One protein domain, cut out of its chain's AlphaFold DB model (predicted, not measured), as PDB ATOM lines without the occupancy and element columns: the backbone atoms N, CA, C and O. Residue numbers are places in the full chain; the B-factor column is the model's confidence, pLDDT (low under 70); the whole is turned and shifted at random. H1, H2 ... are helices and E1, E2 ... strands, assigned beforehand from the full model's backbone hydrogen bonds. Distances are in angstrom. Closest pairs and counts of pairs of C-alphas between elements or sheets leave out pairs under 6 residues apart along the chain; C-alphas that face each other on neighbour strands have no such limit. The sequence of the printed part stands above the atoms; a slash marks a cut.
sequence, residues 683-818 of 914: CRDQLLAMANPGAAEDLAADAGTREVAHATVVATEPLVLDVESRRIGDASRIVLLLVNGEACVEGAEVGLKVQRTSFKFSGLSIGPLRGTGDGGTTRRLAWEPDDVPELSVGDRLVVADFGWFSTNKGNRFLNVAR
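AT A GLANCE: This is residues 683 to 818 of the 914 residues of an uncharacterized protein of Actinopolyspora erythraea (UniProt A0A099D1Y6). A closed barrel of six strands, E1 E2 E7 E6 E3 E8 round the ring, forms the core; H1 and H2 pack on its outside, and a small three-stranded sheet of E4, E5 and E9 lies toward one end of the long axis. The short helix H3 follows E8 beside the barrel. Along the 136 printed residues the order is H1 H2 E1 E2 E3 E4 E5 E6 E7 E8 H3 E9, with both the barrel and the sheet E4 E5 E9 antiparallel; the class is mixed, helices and strands. The whole is compact, with a radius of gyration of the C-alphas of 13.9 A, yet elongated, spanning 47 by 29 by 25 A.

HOW THE PARTS SIT: Start with H1, residues 683 to 691, and H2, residues 693 to 701: they touch only at the corner by their link, the closest C-alphas being those of Ala 689 and Ala 696, 4.5 A apart. In both, every O i to N i+4 pair is within hydrogen-bond range. Next look at E1, residues 708 to 716, which bends by 54 degrees at residue 713; C-alphas 700 and 709, the closest of H2 and E1, are 4.2 A apart. E1 makes a hairpin with E2, residues 719 to 723, where N 712 and O 722 are 2.9 A apart. E3, residues 733 to 739, has E8, residues 796 to 801, on one side, with N 735 and O 800 at 2.9 A. On its other side is E6, residues 766 to 771, with N 734 and O 767 at 3.0 A. E7, residues 780 to 783, forms a hairpin with E6, N 770 and O 782 at 2.8 A, and neighbours E2, N 721 and O 781 at 2.8 A. N 709 and O 799, 2.9 A apart, close the ring from E1 to E8. H2 lies outside the barrel at a height over the sheet of 8.4 A, and on the local plane it runs across E1 at 70 degrees. Then find the other sheet: E4, residues 751 to 754, and E5, residues 758 to 762, are a hairpin with N 753 and O 760 at 2.9 A, and E5 neighbours E9, residues 813 to 817, with N 761 and O 814 at 2.8 A. H3, residues 802 to 805, is too short for an O i to N i+4 pair and only grazes this sheet.

IN THESE COORDINATES: Find C-alpha 683 at (27.183, 22.418, -24.618); H1 and H2 each measure 12.3 A. E1 runs 21.7 A from C-alpha 708 at (34.545, 30.840, -15.520), E3 17.5 A, E6 16.8 A and E8 16.7 A. E9 ends at C-alpha 817, (27.225, 16.236, -22.033).

THE WHOLE: The C-alphas farthest apart, those of Arg 756 and Gly 776, are 47.0 A apart. The printed part has no cut, and the long links are E3 to E4 and E7 to E8. Mean pLDDT of the printed part is 92.7; residues 773 to 777 are under 70.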
ATOM      1  N   CYS A 683      26.057  23.113 -23.998       95.38
ATOM      2  CA  CYS A 683      27.183  22.418 -24.618       95.38
ATOM      3  C   CYS A 683      28.017  23.378 -25.479       95.38
ATOM      4  O   CYS A 683      29.243  23.331 -25.413       95.38
ATOM      5  N   ARG A 684      27.375  24.293 -26.218       94.44
ATOM      6  CA  ARG A 684      28.058  25.315 -27.019       94.44
ATOM      7  C   ARG A 684      28.970  26.161 -26.148       94.44
ATOM      8  O   ARG A 684      30.151  26.262 -26.458       94.44
ATOM      9  N   ASP A 685      28.438  26.737 -25.074       94.44
ATOM     10  CA  ASP A 685      29.198  27.645 -24.207       94.44
ATOM     11  C   ASP A 685      30.397  26.930 -23.573       94.44
ATOM     12  O   ASP A 685      31.494  27.476 -23.489       94.44
ATOM     13  N   GLN A 686      30.212  25.659 -23.213       96.50
ATOM     14  CA  GLN A 686      31.264  24.790 -22.695       96.50
ATOM     15  C   GLN A 686      32.365  24.503 -23.718       96.50
ATOM     16  O   GLN A 686      33.543  24.635 -23.396       96.50
ATOM     17  N   LEU A 687      32.004  24.116 -24.943       96.50
ATOM     18  CA  LEU A 687      32.974  23.850 -26.008       96.50
ATOM     19  C   LEU A 687      33.691  25.134 -26.445       96.50
ATOM     20  O   LEU A 687      34.896  25.108 -26.690       96.50
ATOM     21  N   LEU A 688      32.975  26.261 -26.489       94.62
ATOM     22  CA  LEU A 688      33.537  27.566 -26.822       94.62
ATOM     23  C   LEU A 688      34.571  28.001 -25.778       94.62
ATOM     24  O   LEU A 688      35.692  28.331 -26.156       94.62
ATOM     25  N   ALA A 689      34.242  27.908 -24.485       95.75
ATOM     26  CA  ALA A 689      35.173  28.220 -23.399       95.75
ATOM     27  C   ALA A 689      36.412  27.303 -23.385       95.75
ATOM     28  O   ALA A 689      37.471  27.692 -22.902       95.75
ATOM     29  N   MET A 690      36.298  26.076 -23.905       96.38
ATOM     30  CA  MET A 690      37.425  25.147 -24.002       96.38
ATOM     31  C   MET A 690      38.354  25.425 -25.191       96.38
ATOM     32  O   MET A 690      39.537  25.124 -25.079       96.38
ATOM     33  N   ALA A 691      37.844  25.929 -26.322       95.00
ATOM     34  CA  ALA A 691      38.598  25.990 -27.585       95.00
ATOM     35  C   ALA A 691      38.839  27.389 -28.162       95.00
ATOM     36  O   ALA A 691      39.652  27.514 -29.078       95.00
ATOM     37  N   ASN A 692      38.152  28.426 -27.680       95.12
ATOM     38  CA  ASN A 692      38.385  29.802 -28.109       95.12
ATOM     39  C   ASN A 692      38.958  30.619 -26.940       95.12
ATOM     40  O   ASN A 692      38.196  31.003 -26.050       95.12
ATOM     41  N   PRO A 693      40.277  30.891 -26.942       94.56
ATOM     42  CA  PRO A 693      40.923  31.695 -25.914       94.56
ATOM     43  C   PRO A 693      40.270  33.058 -25.685       94.56
ATOM     44  O   PRO A 693      39.916  33.365 -24.551       94.56
ATOM     45  N   GLY A 694      40.021  33.833 -26.746       91.88
ATOM     46  CA  GLY A 694      39.391  35.152 -26.625       91.88
ATOM     47  C   GLY A 694      37.994  35.095 -25.999       91.88
ATOM     48  O   GLY A 694      37.690  35.863 -25.093       91.88
ATOM     49  N   ALA A 695      37.163  34.131 -26.406       92.50
ATOM     50  CA  ALA A 695      35.832  33.956 -25.821       92.50
ATOM     51  C   ALA A 695      35.892  33.503 -24.353       92.50
ATOM     52  O   ALA A 695      35.067  33.913 -23.544       92.50
ATOM     53  N   ALA A 696      36.856  32.654 -23.998       95.06
ATOM     54  CA  ALA A 696      37.053  32.205 -22.626       95.06
ATOM     55  C   ALA A 696      37.581  33.324 -21.711       95.06
ATOM     56  O   ALA A 696      37.173  33.391 -20.553       95.06
ATOM     57  N   GLU A 697      38.435  34.216 -22.221       93.12
ATOM     58  CA  GLU A 697      38.856  35.433 -21.517       93.12
ATOM     59  C   GLU A 697      37.688  36.412 -21.332       93.12
ATOM     60  O   GLU A 697      37.457  36.873 -20.216       93.12
ATOM     61  N   ASP A 698      36.890  36.651 -22.375       92.44
ATOM     62  CA  ASP A 698      35.699  37.504 -22.283       92.44
ATOM     63  C   ASP A 698      34.684  36.948 -21.260       92.44
ATOM     64  O   ASP A 698      34.167  37.693 -20.426       92.44
ATOM     65  N   LEU A 699      34.457  35.626 -21.248       93.00
ATOM     66  CA  LEU A 699      33.625  34.947 -20.241       93.00
ATOM     67  C   LEU A 699      34.200  35.056 -18.822       93.00
ATOM     68  O   LEU A 699      33.440  35.131 -17.859       93.00
ATOM     69  N   ALA A 700      35.525  35.033 -18.671       92.69
ATOM     70  CA  ALA A 700      36.188  35.163 -17.378       92.69
ATOM     71  C   ALA A 700      36.129  36.598 -16.821       92.69
ATOM     72  O   ALA A 700      36.130  36.773 -15.599       92.69
ATOM     73  N   ALA A 701      36.083  37.603 -17.701       89.50
ATOM     74  CA  ALA A 701      35.970  39.017 -17.348       89.50
ATOM     75  C   ALA A 701      34.515  39.465 -17.093       89.50
ATOM     76  O   ALA A 701      34.284  40.425 -16.349       89.50
ATOM     77  N   ASP A 702      33.533  38.778 -17.684       88.12
ATOM     78  CA  ASP A 702      32.113  39.096 -17.539       88.12
ATOM     79  C   ASP A 702      31.594  38.849 -16.109       88.12
ATOM     80  O   ASP A 702      31.509  37.725 -15.617       88.12
ATOM     81  N   ALA A 703      31.136  39.920 -15.454       82.88
ATOM     82  CA  ALA A 703      30.550  39.863 -14.116       82.88
ATOM     83  C   ALA A 703      29.233  39.054 -14.037       82.88
ATOM     84  O   ALA A 703      28.811  38.669 -12.936       82.88
ATOM     85  N   GLY A 704      28.557  38.835 -15.172       86.19
ATOM     86  CA  GLY A 704      27.367  37.993 -15.299       86.19
ATOM     87  C   GLY A 704      27.676  36.496 -15.264       86.19
ATOM     88  O   GLY A 704      26.877  35.721 -14.720       86.19
ATOM     89  N   THR A 705      28.851  36.106 -15.757       89.06
ATOM     90  CA  THR A 705      29.324  34.723 -15.817       89.06
ATOM     91  C   THR A 705      29.934  34.309 -14.479       89.06
ATOM     92  O   THR A 705      30.710  35.026 -13.851       89.06
ATOM     93  N   ARG A 706      29.523  33.150 -13.955       91.69
ATOM     94  CA  ARG A 706      29.888  32.707 -12.592       91.69
ATOM     95  C   ARG A 706      30.740  31.451 -12.584       91.69
ATOM     96  O   ARG A 706      31.310  31.107 -11.548       91.69
ATOM     97  N   GLU A 707      30.749  30.757 -13.708       95.44
ATOM     98  CA  GLU A 707      31.311  29.436 -13.910       95.44
ATOM     99  C   GLU A 707      32.753  29.489 -14.418       95.44
ATOM    100  O   GLU A 707      33.449  28.489 -14.296       95.44
ATOM    101  N   VAL A 708      33.208  30.628 -14.945       96.62
ATOM    102  CA  VAL A 708      34.545  30.840 -15.520       96.62
ATOM    103  C   VAL A 708      35.208  32.024 -14.810       96.62
ATOM    104  O   VAL A 708      34.521  32.964 -14.417       96.62
ATOM    105  N   ALA A 709      36.519  31.964 -14.577       95.81
ATOM    106  CA  ALA A 709      37.264  33.043 -13.935       95.81
ATOM    107  C   ALA A 709      38.735  33.074 -14.361       95.81
ATOM    108  O   ALA A 709      39.331  32.039 -14.678       95.81
ATOM    109  N   HIS A 710      39.339  34.259 -14.269       95.88
ATOM    110  CA  HIS A 710      40.786  34.404 -14.333       95.88
ATOM    111  C   HIS A 710      41.448  33.887 -13.056       95.88
ATOM    112  O   HIS A 710      40.910  34.014 -11.948       95.88
ATOM    113  N   ALA A 711      42.643  33.328 -13.209       96.25
ATOM    114  CA  ALA A 711      43.521  33.028 -12.093       96.25
ATOM    115  C   ALA A 711      44.983  33.316 -12.448       96.25
ATOM    116  O   ALA A 711      45.373  33.208 -13.605       96.25
ATOM    117  N   THR A 712      45.799  33.654 -11.450       96.88
ATOM    118  CA  THR A 712      47.246  33.860 -11.619       96.88
ATOM    119  C   THR A 712      48.026  32.904 -10.729       96.88
ATOM    120  O   THR A 712      47.688  32.726  -9.556       96.88
ATOM    121  N   VAL A 713      49.085  32.292 -11.259       97.25
ATOM    122  CA  VAL A 713      49.955  31.395 -10.484       97.25
ATOM    123  C   VAL A 713      50.848  32.207  -9.544       97.25
ATOM    124  O   VAL A 713      51.661  33.019  -9.979       97.25
ATOM    125  N   VAL A 714      50.729  31.964  -8.239       95.69
ATOM    126  CA  VAL A 714      51.486  32.661  -7.181       95.69
ATOM    127  C   VAL A 714      52.667  31.828  -6.682       95.69
ATOM    128  O   VAL A 714      53.719  32.371  -6.351       95.69
ATOM    129  N   ALA A 715      52.498  30.510  -6.611       93.88
ATOM    130  CA  ALA A 715      53.541  29.563  -6.233       93.88
ATOM    131  C   ALA A 715      53.302  28.233  -6.950       93.88
ATOM    132  O   ALA A 715      52.159  27.915  -7.264       93.88
ATOM    133  N   THR A 716      54.361  27.464  -7.192       94.06
ATOM    134  CA  THR A 716      54.296  26.163  -7.882       94.06
ATOM    135  C   THR A 716      54.488  24.974  -6.935       94.06
ATOM    136  O   THR A 716      54.053  23.870  -7.249       94.06
ATOM    137  N   GLU A 717      55.058  25.187  -5.743       90.00
ATOM    138  CA  GLU A 717      55.271  24.152  -4.721       90.00
ATOM    139  C   GLU A 717      54.958  24.675  -3.296       90.00
ATOM    140  O   GLU A 717      55.813  25.308  -2.670       90.00
ATOM    141  N   PRO A 718      53.754  24.414  -2.740       89.69
ATOM    142  CA  PRO A 718      52.577  23.859  -3.415       89.69
ATOM    143  C   PRO A 718      52.030  24.818  -4.483       89.69
ATOM    144  O   PRO A 718      52.294  26.019  -4.437       89.69
ATOM    145  N   LEU A 719      51.243  24.290  -5.425       95.31
ATOM    146  CA  LEU A 719      50.601  25.103  -6.453       95.31
ATOM    147  C   LEU A 719      49.535  26.003  -5.812       95.31
ATOM    148  O   LEU A 719      48.554  25.521  -5.243       95.31
ATOM    149  N   VAL A 720      49.741  27.316  -5.874       95.44
ATOM    150  CA  VAL A 720      48.856  28.331  -5.290       95.44
ATOM    151  C   VAL A 720      48.434  29.303  -6.375       95.44
ATOM    152  O   VAL A 720      49.278  29.860  -7.077       95.44
ATOM    153  N   LEU A 721      47.129  29.531  -6.466       96.31
ATOM    154  CA  LEU A 721      46.503  30.439  -7.414       96.31
ATOM    155  C   LEU A 721      45.898  31.637  -6.682       96.31
ATOM    156  O   LEU A 721      45.375  31.497  -5.574       96.31
ATOM    157  N   ASP A 722      45.930  32.800  -7.317       94.94
ATOM    158  CA  ASP A 722      45.046  33.918  -6.995       94.94
ATOM    159  C   ASP A 722      43.873  33.893  -7.975       94.94
ATOM    160  O   ASP A 722      44.080  34.089  -9.169       94.94
ATOM    161  N   VAL A 723      42.669  33.564  -7.500       94.62
ATOM    162  CA  VAL A 723      41.480  33.373  -8.347       94.62
ATOM    163  C   VAL A 723      40.581  34.604  -8.272       94.62
ATOM    164  O   VAL A 723      40.068  34.964  -7.209       94.62
ATOM    165  N   GLU A 724      40.315  35.226  -9.415       92.19
ATOM    166  CA  GLU A 724      39.535  36.461  -9.524       92.19
ATOM    167  C   GLU A 724      38.020  36.211  -9.519       92.19
ATOM    168  O   GLU A 724      37.260  36.760 -10.307       92.19
ATOM    169  N   SER A 725      37.542  35.399  -8.576       90.06
ATOM    170  CA  SER A 725      36.122  35.081  -8.439       90.06
ATOM    171  C   SER A 725      35.637  35.267  -7.007       90.06
ATOM    172  O   SER A 725      36.372  35.118  -6.034       90.06
ATOM    173  N   ARG A 726      34.350  35.600  -6.868       85.50
ATOM    174  CA  ARG A 726      33.638  35.525  -5.579       85.50
ATOM    175  C   ARG A 726      32.930  34.182  -5.380       85.50
ATOM    176  O   ARG A 726      32.460  33.920  -4.279       85.50
ATOM    177  N   ARG A 727      32.781  33.380  -6.443       88.44
ATOM    178  CA  ARG A 727      32.026  32.113  -6.442       88.44
ATOM    179  C   ARG A 727      32.933  30.893  -6.464       88.44
ATOM    180  O   ARG A 727      32.657  29.939  -5.743       88.44
ATOM    181  N   ILE A 728      33.992  30.940  -7.264       93.12
ATOM    182  CA  ILE A 728      35.037  29.919  -7.275       93.12
ATOM    183  C   ILE A 728      35.987  30.249  -6.122       93.12
ATOM    184  O   ILE A 728      36.671  31.270  -6.151       93.12
ATOM    185  N   GLY A 729      35.955  29.429  -5.074       92.06
ATOM    186  CA  GLY A 729      36.620  29.696  -3.803       92.06
ATOM    187  C   GLY A 729      37.087  28.419  -3.106       92.06
ATOM    188  O   GLY A 729      37.296  27.384  -3.737       92.06
ATOM    189  N   ASP A 730      37.247  28.486  -1.785       91.94
ATOM    190  CA  ASP A 730      37.579  27.313  -0.969       91.94
ATOM    191  C   ASP A 730      36.567  26.170  -1.183       91.94
ATOM    192  O   ASP A 730      35.359  26.399  -1.270       91.94
ATOM    193  N   ALA A 731      37.075  24.940  -1.280       91.19
ATOM    194  CA  ALA A 731      36.346  23.711  -1.602       91.19
ATOM    195  C   ALA A 731      35.708  23.631  -3.006       91.19
ATOM    196  O   ALA A 731      35.170  22.574  -3.358       91.19
ATOM    197  N   SER A 732      35.792  24.677  -3.837       95.06
ATOM    198  CA  SER A 732      35.433  24.572  -5.254       95.06
ATOM    199  C   SER A 732      36.358  23.585  -5.965       95.06
ATOM    200  O   SER A 732      37.530  23.446  -5.619       95.06
ATOM    201  N   ARG A 733      35.844  22.902  -6.987       96.75
ATOM    202  CA  ARG A 733      36.646  22.053  -7.870       96.75
ATOM    203  C   ARG A 733      36.709  22.706  -9.234       96.75
ATOM    204  O   ARG A 733      35.663  22.976  -9.810       96.75
ATOM    205  N   ILE A 734      37.914  22.912  -9.742       97.81
ATOM    206  CA  ILE A 734      38.126  23.601 -11.012       97.81
ATOM    207  C   ILE A 734      38.735  22.682 -12.064       97.81
ATOM    208  O   ILE A 734      39.373  21.678 -11.730       97.81
ATOM    209  N   VAL A 735      38.529  23.052 -13.324       98.00
ATOM    210  CA  VAL A 735      39.257  22.560 -14.495       98.00
ATOM    211  C   VAL A 735      40.023  23.720 -15.125       98.00
ATOM    212  O   VAL A 735      39.502  24.832 -15.220       98.00
ATOM    213  N   LEU A 736      41.262  23.460 -15.533       98.00
ATOM    214  CA  LEU A 736      42.083  24.411 -16.276       98.00
ATOM    215  C   LEU A 736      41.671  24.419 -17.752       98.00
ATOM    216  O   LEU A 736      41.652  23.363 -18.388       98.00
ATOM    217  N   LEU A 737      41.313  25.595 -18.272       97.56
ATOM    218  CA  LEU A 737      40.880  25.777 -19.660       97.56
ATOM    219  C   LEU A 737      41.983  26.383 -20.522       97.56
ATOM    220  O   LEU A 737      42.239  25.864 -21.607       97.56
ATOM    221  N   LEU A 738      42.632  27.445 -20.031       97.19
ATOM    222  CA  LEU A 738      43.708  28.136 -20.738       97.19
ATOM    223  C   LEU A 738      44.941  28.345 -19.855       97.19
ATOM    224  O   LEU A 738      44.806  28.601 -18.655       97.19
ATOM    225  N   VAL A 739      46.115  28.364 -20.487       96.44
ATOM    226  CA  VAL A 739      47.382  28.844 -19.912       96.44
ATOM    227  C   VAL A 739      47.980  29.873 -20.863       96.44
ATOM    228  O   VAL A 739      48.255  29.552 -22.013       96.44
ATOM    229  N   ASN A 740      48.177  31.110 -20.402       94.00
ATOM    230  CA  ASN A 740      48.771  32.209 -21.171       94.00
ATOM    231  C   ASN A 740      48.153  32.394 -22.575       94.00
ATOM    232  O   ASN A 740      48.863  32.632 -23.547       94.00
ATOM    233  N   GLY A 741      46.825  32.262 -22.678       90.44
ATOM    234  CA  GLY A 741      46.086  32.383 -23.940       90.44
ATOM    235  C   GLY A 741      46.070  31.118 -24.812       90.44
ATOM    236  O   GLY A 741      45.447  31.118 -25.870       90.44
ATOM    237  N   GLU A 742      46.698  30.019 -24.386       94.19
ATOM    238  CA  GLU A 742      46.660  28.741 -25.103       94.19
ATOM    239  C   GLU A 742      45.604  27.796 -24.522       94.19
ATOM    240  O   GLU A 742      45.549  27.562 -23.314       94.19
ATOM    241  N   ALA A 743      44.769  27.224 -25.393       96.12
ATOM    242  CA  ALA A 743      43.702  26.309 -25.005       96.12
ATOM    243  C   ALA A 743      44.233  24.921 -24.621       96.12
ATOM    244  O   ALA A 743      44.744  24.181 -25.464       96.12
ATOM    245  N   CYS A 744      44.029  24.512 -23.366       96.31
ATOM    246  CA  CYS A 744      44.512  23.229 -22.852       96.31
ATOM    247  C   CYS A 744      43.905  22.030 -23.588       96.31
ATOM    248  O   CYS A 744      44.561  21.002 -23.721       96.31
ATOM    249  N   VAL A 745      42.677  22.147 -24.115       96.25
ATOM    250  CA  VAL A 745      42.022  21.060 -24.868       96.25
ATOM    251  C   VAL A 745      42.816  20.630 -26.105       96.25
ATOM    252  O   VAL A 745      42.667  19.503 -26.574       96.25
ATOM    253  N   GLU A 746      43.669  21.515 -26.617       95.81
ATOM    254  CA  GLU A 746      44.474  21.307 -27.812       95.81
ATOM    255  C   GLU A 746      45.817  20.605 -27.548       95.81
ATOM    256  O   GLU A 746      46.492  20.211 -28.510       95.81
ATOM    257  N   GLY A 747      46.180  20.412 -26.272       92.50
ATOM    258  CA  GLY A 747      47.409  19.752 -25.822       92.50
ATOM    259  C   GLY A 747      47.545  18.317 -26.336       92.50
ATOM    260  O   GLY A 747      46.559  17.636 -26.627       92.50
ATOM    261  N   ALA A 748      48.776  17.829 -26.506       89.62
ATOM    262  CA  ALA A 748      49.054  16.505 -27.081       89.62
ATOM    263  C   ALA A 748      48.587  15.353 -26.163       89.62
ATOM    264  O   ALA A 748      48.136  14.305 -26.633       89.62
ATOM    265  N   GLU A 749      48.651  15.585 -24.859       89.69
ATOM    266  CA  GLU A 749      48.276  14.710 -23.753       89.69
ATOM    267  C   GLU A 749      46.763  14.573 -23.555       89.69
ATOM    268  O   GLU A 749      46.302  13.578 -22.987       89.69
ATOM    269  N   VAL A 750      45.977  15.529 -24.059       93.38
ATOM    270  CA  VAL A 750      44.521  15.467 -23.945       93.38
ATOM    271  C   VAL A 750      43.988  14.343 -24.830       93.38
ATOM    272  O   VAL A 750      44.338  14.219 -25.998       93.38
ATOM    273  N   GLY A 751      43.127  13.485 -24.290       94.56
ATOM    274  CA  GLY A 751      42.473  12.409 -25.040       94.56
ATOM    275  C   GLY A 751      40.986  12.688 -25.208       94.56
ATOM    276  O   GLY A 751      40.315  12.919 -24.206       94.56
ATOM    277  N   LEU A 752      40.461  12.615 -26.435       96.75
ATOM    278  CA  LEU A 752      39.023  12.674 -26.714       96.75
ATOM    279  C   LEU A 752      38.479  11.261 -26.936       96.75
ATOM    280  O   LEU A 752      39.018  10.481 -27.719       96.75
ATOM    281  N   LYS A 753      37.378  10.935 -26.258       97.00
ATOM    282  CA  LYS A 753      36.567   9.756 -26.562       97.00
ATOM    283  C   LYS A 753      35.102  10.147 -26.698       97.00
ATOM    284  O   LYS A 753      34.478  10.563 -25.718       97.00
ATOM    285  N   VAL A 754      34.543   9.921 -27.882       95.00
ATOM    286  CA  VAL A 754      33.104  10.038 -28.134       95.00
ATOM    287  C   VAL A 754      32.384   8.892 -27.419       95.00
ATOM    288  O   VAL A 754      32.739   7.717 -27.546       95.00
ATOM    289  N   GLN A 755      31.394   9.229 -26.598       94.69
ATOM    290  CA  GLN A 755      30.525   8.269 -25.924       94.69
ATOM    291  C   GLN A 755      29.073   8.569 -26.282       94.69
ATOM    292  O   GLN A 755      28.722   9.668 -26.700       94.69
ATOM    293  N   ARG A 756      28.193   7.595 -26.039       90.12
ATOM    294  CA  ARG A 756      26.767   7.717 -26.362       90.12
ATOM    295  C   ARG A 756      26.103   8.973 -25.775       90.12
ATOM    296  O   ARG A 756      25.227   9.534 -26.413       90.12
ATOM    297  N   THR A 757      26.488   9.389 -24.569       91.88
ATOM    298  CA  THR A 757      25.831  10.487 -23.831       91.88
ATOM    299  C   THR A 757      26.750  11.669 -23.527       91.88
ATOM    300  O   THR A 757      26.309  12.638 -22.912       91.88
ATOM    301  N   SER A 758      28.033  11.585 -23.875       95.56
ATOM    302  CA  SER A 758      29.025  12.598 -23.514       95.56
ATOM    303  C   SER A 758      30.286  12.502 -24.358       95.56
ATOM    304  O   SER A 758      30.635  11.435 -24.860       95.56
ATOM    305  N   PHE A 759      31.017  13.605 -24.418       97.38
ATOM    306  CA  PHE A 759      32.389  13.663 -24.899       97.38
ATOM    307  C   PHE A 759      33.314  13.628 -23.688       97.38
ATOM    308  O   PHE A 759      33.214  14.470 -22.792       97.38
ATOM    309  N   LYS A 760      34.160  12.600 -23.620       97.31
ATOM    310  CA  LYS A 760      35.087  12.397 -22.508       97.31
ATOM    311  C   LYS A 760      36.460  12.948 -22.877       97.31
ATOM    312  O   LYS A 760      37.070  12.444 -23.817       97.31
ATOM    313  N   PHE A 761      36.949  13.885 -22.073       97.19
ATOM    314  CA  PHE A 761      38.282  14.474 -22.167       97.19
ATOM    315  C   PHE A 761      39.149  13.987 -21.004       97.19
ATOM    316  O   PHE A 761      38.826  14.233 -19.841       97.19
ATOM    317  N   SER A 762      40.225  13.258 -21.293       95.56
ATOM    318  CA  SER A 762      41.249  12.862 -20.308       95.56
ATOM    319  C   SER A 762      42.491  13.737 -20.424       95.56
ATOM    320  O   SER A 762      42.744  14.240 -21.512       95.56
ATOM    321  N   GLY A 763      43.278  13.856 -19.351       93.81
ATOM    322  CA  GLY A 763      44.552  14.591 -19.350       93.81
ATOM    323  C   GLY A 763      44.432  16.093 -19.074       93.81
ATOM    324  O   GLY A 763      45.439  16.783 -19.067       93.81
ATOM    325  N   LEU A 764      43.220  16.606 -18.831       95.88
ATOM    326  CA  LEU A 764      43.022  17.974 -18.343       95.88
ATOM    327  C   LEU A 764      43.312  18.048 -16.839       95.88
ATOM    328  O   LEU A 764      42.872  17.182 -16.079       95.88
ATOM    329  N   SER A 765      43.954  19.127 -16.394       97.12
ATOM    330  CA  SER A 765      44.220  19.371 -14.975       97.12
ATOM    331  C   SER A 765      42.947  19.760 -14.223       97.12
ATOM    332  O   SER A 765      42.331  20.798 -14.481       97.12
ATOM    333  N   ILE A 766      42.543  18.909 -13.278       97.94
ATOM    334  CA  ILE A 766      41.294  19.036 -12.517       97.94
ATOM    335  C   ILE A 766      41.574  18.763 -11.042       97.94
ATOM    336  O   ILE A 766      42.181  17.747 -10.699       97.94
ATOM    337  N   GLY A 767      41.078  19.617 -10.147       96.69
ATOM    338  CA  GLY A 767      41.299  19.428  -8.712       96.69
ATOM    339  C   GLY A 767      40.562  20.413  -7.813       96.69
ATOM    340  O   GLY A 767      40.052  21.426  -8.300       96.69
ATOM    341  N   PRO A 768      40.467  20.112  -6.507       96.62
ATOM    342  CA  PRO A 768      39.897  21.020  -5.524       96.62
ATOM    343  C   PRO A 768      40.834  22.193  -5.211       96.62
ATOM    344  O   PRO A 768      42.059  22.058  -5.215       96.62
ATOM    345  N   LEU A 769      40.219  23.319  -4.874       96.12
ATOM    346  CA  LEU A 769      40.845  24.483  -4.267       96.12
ATOM    347  C   LEU A 769      40.709  24.405  -2.744       96.12
ATOM    348  O   LEU A 769      39.671  23.986  -2.224       96.12
ATOM    349  N   ARG A 770      41.753  24.818  -2.025       93.94
ATOM    350  CA  ARG A 770      41.776  24.906  -0.563       93.94
ATOM    351  C   ARG A 770      42.247  26.270  -0.096       93.94
ATOM    352  O   ARG A 770      43.226  26.813  -0.607       93.94
ATOM    353  N   GLY A 771      41.589  26.801   0.925       87.81
ATOM    354  CA  GLY A 771      42.028  27.997   1.626       87.81
ATOM    355  C   GLY A 771      43.440  27.817   2.181       87.81
ATOM    356  O   GLY A 771      43.738  26.834   2.855       87.81
ATOM    357  N   THR A 772      44.307  28.792   1.924       82.69
ATOM    358  CA  THR A 772      45.699  28.785   2.409       82.69
ATOM    359  C   THR A 772      45.822  29.138   3.898       82.69
ATOM    360  O   THR A 772      46.896  29.007   4.475       82.69
ATOM    361  N   GLY A 773      44.728  29.550   4.551       68.12
ATOM    362  CA  GLY A 773      44.709  29.918   5.973       68.12
ATOM    363  C   GLY A 773      45.283  31.309   6.278       68.12
ATOM    364  O   GLY A 773      45.193  31.758   7.422       68.12
ATOM    365  N   ASP A 774      45.806  32.017   5.273       62.22
ATOM    366  CA  ASP A 774      46.266  33.400   5.390       62.22
ATOM    367  C   ASP A 774      45.058  34.340   5.523       62.22
ATOM    368  O   ASP A 774      44.332  34.603   4.563       62.22
ATOM    369  N   GLY A 775      44.837  34.870   6.729       54.88
ATOM    370  CA  GLY A 775      43.683  35.705   7.101       54.88
ATOM    371  C   GLY A 775      43.548  37.063   6.390       54.88
ATOM    372  O   GLY A 775      42.834  37.926   6.897       54.88
ATOM    373  N   GLY A 776      44.225  37.277   5.256       54.94
ATOM    374  CA  GLY A 776      44.232  38.531   4.497       54.94
ATOM    375  C   GLY A 776      43.613  38.472   3.094       54.94
ATOM    376  O   GLY A 776      43.121  39.498   2.631       54.94
ATOM    377  N   THR A 777      43.594  37.318   2.407       63.12
ATOM    378  CA  THR A 777      43.152  37.237   0.994       63.12
ATOM    379  C   THR A 777      42.344  35.968   0.701       63.12
ATOM    380  O   THR A 777      42.912  34.904   0.471       63.12
ATOM    381  N   THR A 778      41.012  36.076   0.624       72.56
ATOM    382  CA  THR A 778      40.100  34.943   0.335       72.56
ATOM    383  C   THR A 778      40.218  34.373  -1.086       72.56
ATOM    384  O   THR A 778      39.567  33.380  -1.391       72.56
ATOM    385  N   ARG A 779      41.011  35.010  -1.955       84.75
ATOM    386  CA  ARG A 779      41.249  34.606  -3.350       84.75
ATOM    387  C   ARG A 779      42.488  33.729  -3.542       84.75
ATOM    388  O   ARG A 779      42.607  33.069  -4.567       84.75
ATOM    389  N   ARG A 780      43.382  33.686  -2.544       92.06
ATOM    390  CA  ARG A 780      44.612  32.894  -2.594       92.06
ATOM    391  C   ARG A 780      44.350  31.464  -2.137       92.06
ATOM    392  O   ARG A 780      44.183  31.201  -0.940       92.06
ATOM    393  N   LEU A 781      44.336  30.544  -3.092       94.19
ATOM    394  CA  LEU A 781      43.883  29.170  -2.911       94.19
ATOM    395  C   LEU A 781      44.974  28.190  -3.347       94.19
ATOM    396  O   LEU A 781      45.558  28.336  -4.417       94.19
ATOM    397  N   ALA A 782      45.245  27.183  -2.520       95.06
ATOM    398  CA  ALA A 782      46.069  26.047  -2.910       95.06
ATOM    399  C   ALA A 782      45.253  25.142  -3.837       95.06
ATOM    400  O   ALA A 782      44.124  24.776  -3.505       95.06
ATOM    401  N   TRP A 783      45.808  24.786  -4.990       97.12
ATOM    402  CA  TRP A 783      45.160  23.914  -5.962       97.12
ATOM    403  C   TRP A 783      45.839  22.546  -5.968       97.12
ATOM    404  O   TRP A 783      47.056  22.447  -6.104       97.12
ATOM    405  N   GLU A 784      45.050  21.482  -5.813       95.25
ATOM    406  CA  GLU A 784      45.531  20.093  -5.789       95.25
ATOM    407  C   GLU A 784      45.011  19.317  -7.022       95.25
ATOM    408  O   GLU A 784      44.112  18.481  -6.880       95.25
ATOM    409  N   PRO A 785      45.493  19.602  -8.250       95.38
ATOM    410  CA  PRO A 785      45.068  18.870  -9.442       95.38
ATOM    411  C   PRO A 785      45.542  17.409  -9.435       95.38
ATOM    412  O   PRO A 785      46.615  17.099  -8.923       95.38
ATOM    413  N   ASP A 786      44.736  16.513 -10.017       93.12
ATOM    414  CA  ASP A 786      45.093  15.090 -10.186       93.12
ATOM    415  C   ASP A 786      46.255  14.934 -11.179       93.12
ATOM    416  O   ASP A 786      47.243  14.268 -10.880       93.12
ATOM    417  N   ASP A 787      46.154  15.629 -12.315       91.12
ATOM    418  CA  ASP A 787      47.223  15.797 -13.297       91.12
ATOM    419  C   ASP A 787      47.824  17.202 -13.122       91.12
ATOM    420  O   ASP A 787      47.194  18.203 -13.478       91.12
ATOM    421  N   VAL A 788      49.013  17.290 -12.514       91.56
ATOM    422  CA  VAL A 788      49.681  18.570 -12.214       91.56
ATOM    423  C   VAL A 788      50.226  19.188 -13.507       91.56
ATOM    424  O   VAL A 788      51.100  18.577 -14.124       91.56
ATOM    425  N   PRO A 789      49.741  20.374 -13.923       92.62
ATOM    426  CA  PRO A 789      50.233  21.037 -15.125       92.62
ATOM    427  C   PRO A 789      51.617  21.653 -14.890       92.62
ATOM    428  O   PRO A 789      51.950  22.066 -13.776       92.62
ATOM    429  N   GLU A 790      52.412  21.760 -15.954       92.19
ATOM    430  CA  GLU A 790      53.660  22.526 -15.936       92.19
ATOM    431  C   GLU A 790      53.329  24.024 -15.974       92.19
ATOM    432  O   GLU A 790      52.901  24.541 -17.000       92.19
ATOM    433  N   LEU A 791      53.490  24.708 -14.837       95.62
ATOM    434  CA  LEU A 791      53.178  26.130 -14.669       95.62
ATOM    435  C   LEU A 791      54.349  26.879 -14.028       95.62
ATOM    436  O   LEU A 791      55.115  26.318 -13.242       95.62
ATOM    437  N   SER A 792      54.440  28.172 -14.321       97.06
ATOM    438  CA  SER A 792      55.394  29.123 -13.757       97.06
ATOM    439  C   SER A 792      54.684  30.198 -12.938       97.06
ATOM    440  O   SER A 792      53.538  30.557 -13.193       97.06
ATOM    441  N   VAL A 793      55.375  30.746 -11.936       96.62
ATOM    442  CA  VAL A 793      54.859  31.897 -11.179       96.62
ATOM    443  C   VAL A 793      54.650  33.075 -12.132       96.62
ATOM    444  O   VAL A 793      55.575  33.461 -12.843       96.62
ATOM    445  N   GLY A 794      53.450  33.654 -12.105       95.12
ATOM    446  CA  GLY A 794      53.024  34.735 -12.992       95.12
ATOM    447  C   GLY A 794      52.192  34.287 -14.194       95.12
ATOM    448  O   GLY A 794      51.607  35.152 -14.839       95.12
ATOM    449  N   ASP A 795      52.083  32.982 -14.471       97.19
ATOM    450  CA  ASP A 795      51.224  32.498 -15.555       97.19
ATOM    451  C   ASP A 795      49.768  32.916 -15.328       97.19
ATOM    452  O   ASP A 795      49.226  32.792 -14.218       97.19
ATOM    453  N   ARG A 796      49.134  33.394 -16.402       95.88
ATOM    454  CA  ARG A 796      47.719  33.765 -16.436       95.88
ATOM    455  C   ARG A 796      46.903  32.577 -16.909       95.88
ATOM    456  O   ARG A 796      47.177  31.991 -17.951       95.88
ATOM    457  N   LEU A 797      45.880  32.239 -16.146       97.50
ATOM    458  CA  LEU A 797      45.029  31.087 -16.381       97.50
ATOM    459  C   LEU A 797      43.588  31.537 -16.603       97.50
ATOM    460  O   LEU A 797      43.129  32.523 -16.015       97.50
ATOM    461  N   VAL A 798      42.853  30.735 -17.367       97.44
ATOM    462  CA  VAL A 798      41.390  30.709 -17.299       97.44
ATOM    463  C   VAL A 798      40.978  29.356 -16.747       97.44
ATOM    464  O   VAL A 798      41.369  28.304 -17.260       97.44
ATOM    465  N   VAL A 799      40.200  29.391 -15.669       97.81
ATOM    466  CA  VAL A 799      39.705  28.206 -14.971       97.81
ATOM    467  C   VAL A 799      38.186  28.234 -14.934       97.81
ATOM    468  O   VAL A 799      37.575  29.301 -14.902       97.81
ATOM    469  N   ALA A 800      37.572  27.059 -14.900       97.81
ATOM    470  CA  ALA A 800      36.128  26.941 -14.769       97.81
ATOM    471  C   ALA A 800      35.724  26.003 -13.634       97.81
ATOM    472  O   ALA A 800      36.444  25.057 -13.305       97.81
ATOM    473  N   ASP A 801      34.550  26.244 -13.052       97.00
ATOM    474  CA  ASP A 801      33.918  25.330 -12.107       97.00
ATOM    475  C   ASP A 801      33.644  23.992 -12.801       97.00
ATOM    476  O   ASP A 801      32.885  23.891 -13.768       97.00
ATOM    477  N   PHE A 802      34.234  22.924 -12.276       97.00
ATOM    478  CA  PHE A 802      34.028  21.574 -12.781       97.00
ATOM    479  C   PHE A 802      32.546  21.176 -12.770       97.00
ATOM    480  O   PHE A 802      32.095  20.448 -13.658       97.00
ATOM    481  N   GLY A 803      31.780  21.645 -11.776       95.50
ATOM    482  CA  GLY A 803      30.351  21.365 -11.638       95.50
ATOM    483  C   GLY A 803      29.502  21.912 -12.788       95.50
ATOM    484  O   GLY A 803      28.426  21.372 -13.060       95.50
ATOM    485  N   TRP A 804      29.997  22.923 -13.511       95.56
ATOM    486  CA  TRP A 804      29.344  23.433 -14.713       95.56
ATOM    487  C   TRP A 804      29.297  22.360 -15.807       95.56
ATOM    488  O   TRP A 804      28.232  22.110 -16.387       95.56
ATOM    489  N   PHE A 805      30.417  21.665 -16.017       95.44
ATOM    490  CA  PHE A 805      30.576  20.595 -17.000       95.44
ATOM    491  C   PHE A 805      30.001  19.259 -16.530       95.44
ATOM    492  O   PHE A 805      29.240  18.619 -17.257       95.44
ATOM    493  N   SER A 806      30.375  18.811 -15.326       93.62
ATOM    494  CA  SER A 806      30.218  17.411 -14.941       93.62
ATOM    495  C   SER A 806      29.945  17.182 -13.456       93.62
ATOM    496  O   SER A 806      30.437  17.873 -12.568       93.62
ATOM    497  N   THR A 807      29.214  16.104 -13.174       92.94
ATOM    498  CA  THR A 807      28.943  15.596 -11.820       92.94
ATOM    499  C   THR A 807      29.838  14.413 -11.435       92.94
ATOM    500  O   THR A 807      29.614  13.762 -10.412       92.94
ATOM    501  N   ASN A 808      30.870  14.113 -12.236       93.06
ATOM    502  CA  ASN A 808      31.815  13.032 -11.958       93.06
ATOM    503  C   ASN A 808      32.456  13.189 -10.569       93.06
ATOM    504  O   ASN A 808      32.835  14.284 -10.153       93.06
ATOM    505  N   LYS A 809      32.625  12.075  -9.846       90.94
ATOM    506  CA  LYS A 809      33.230  12.079  -8.500       90.94
ATOM    507  C   LYS A 809      34.759  12.180  -8.510       90.94
ATOM    508  O   LYS A 809      35.323  12.672  -7.545       90.94
ATOM    509  N   GLY A 810      35.412  11.688  -9.563       91.69
ATOM    510  CA  GLY A 810      36.869  11.745  -9.724       91.69
ATOM    511  C   GLY A 810      37.328  12.922 -10.585       91.69
ATOM    512  O   GLY A 810      36.494  13.609 -11.172       91.69
ATOM    513  N   ASN A 811      38.649  13.094 -10.683       94.19
ATOM    514  CA  ASN A 811      39.299  14.221 -11.365       94.19
ATOM    515  C   ASN A 811      40.056  13.821 -12.651       94.19
ATOM    516  O   ASN A 811      40.504  14.680 -13.386       94.19
ATOM    517  N   ARG A 812      40.141  12.527 -12.978       93.00
ATOM    518  CA  ARG A 812      40.914  12.013 -14.132       93.00
ATOM    519  C   ARG A 812      40.387  12.400 -15.515       93.00
ATOM    520  O   ARG A 812      41.027  12.120 -16.526       93.00
ATOM    521  N   PHE A 813      39.137  12.845 -15.594       94.50
ATOM    522  CA  PHE A 813      38.508  13.183 -16.863       94.50
ATOM    523  C   PHE A 813      37.319  14.118 -16.674       94.50
ATOM    524  O   PHE A 813      36.545  14.001 -15.716       94.50
ATOM    525  N   LEU A 814      37.136  14.980 -17.666       96.69
ATOM    526  CA  LEU A 814      35.979  15.841 -17.833       96.69
ATOM    527  C   LEU A 814      34.998  15.177 -18.802       96.69
ATOM    528  O   LEU A 814      35.399  14.668 -19.846       96.69
ATOM    529  N   ASN A 815      33.710  15.184 -18.470       97.00
ATOM    530  CA  ASN A 815      32.663  14.802 -19.414       97.00
ATOM    531  C   ASN A 815      31.857  16.043 -19.778       97.00
ATOM    532  O   ASN A 815      31.239  16.630 -18.892       97.00
ATOM    533  N   VAL A 816      31.817  16.375 -21.066       96.88
ATOM    534  CA  VAL A 816      30.868  17.338 -21.633       96.88
ATOM    535  C   VAL A 816      29.645  16.555 -22.092       96.88
ATOM    536  O   VAL A 816      29.781  15.556 -22.802       96.88
ATOM    537  N   ALA A 817      28.449  16.940 -21.653       95.19
ATOM    538  CA  ALA A 817      27.225  16.236 -22.033       95.19
ATOM    539  C   ALA A 817      26.963  16.383 -23.540       95.19
ATOM    540  O   ALA A 817      27.059  17.482 -24.080       95.19
ATOM    541  N   ARG A 818      26.614  15.280 -24.212       93.25
ATOM    542  CA  ARG A 818      26.215  15.314 -25.624       93.25
ATOM    543  C   ARG A 818      24.801  15.907 -25.716       93.25
ATOM    544  O   ARG A 818      23.929  15.430 -24.978       93.25
TER     545      ARG A 818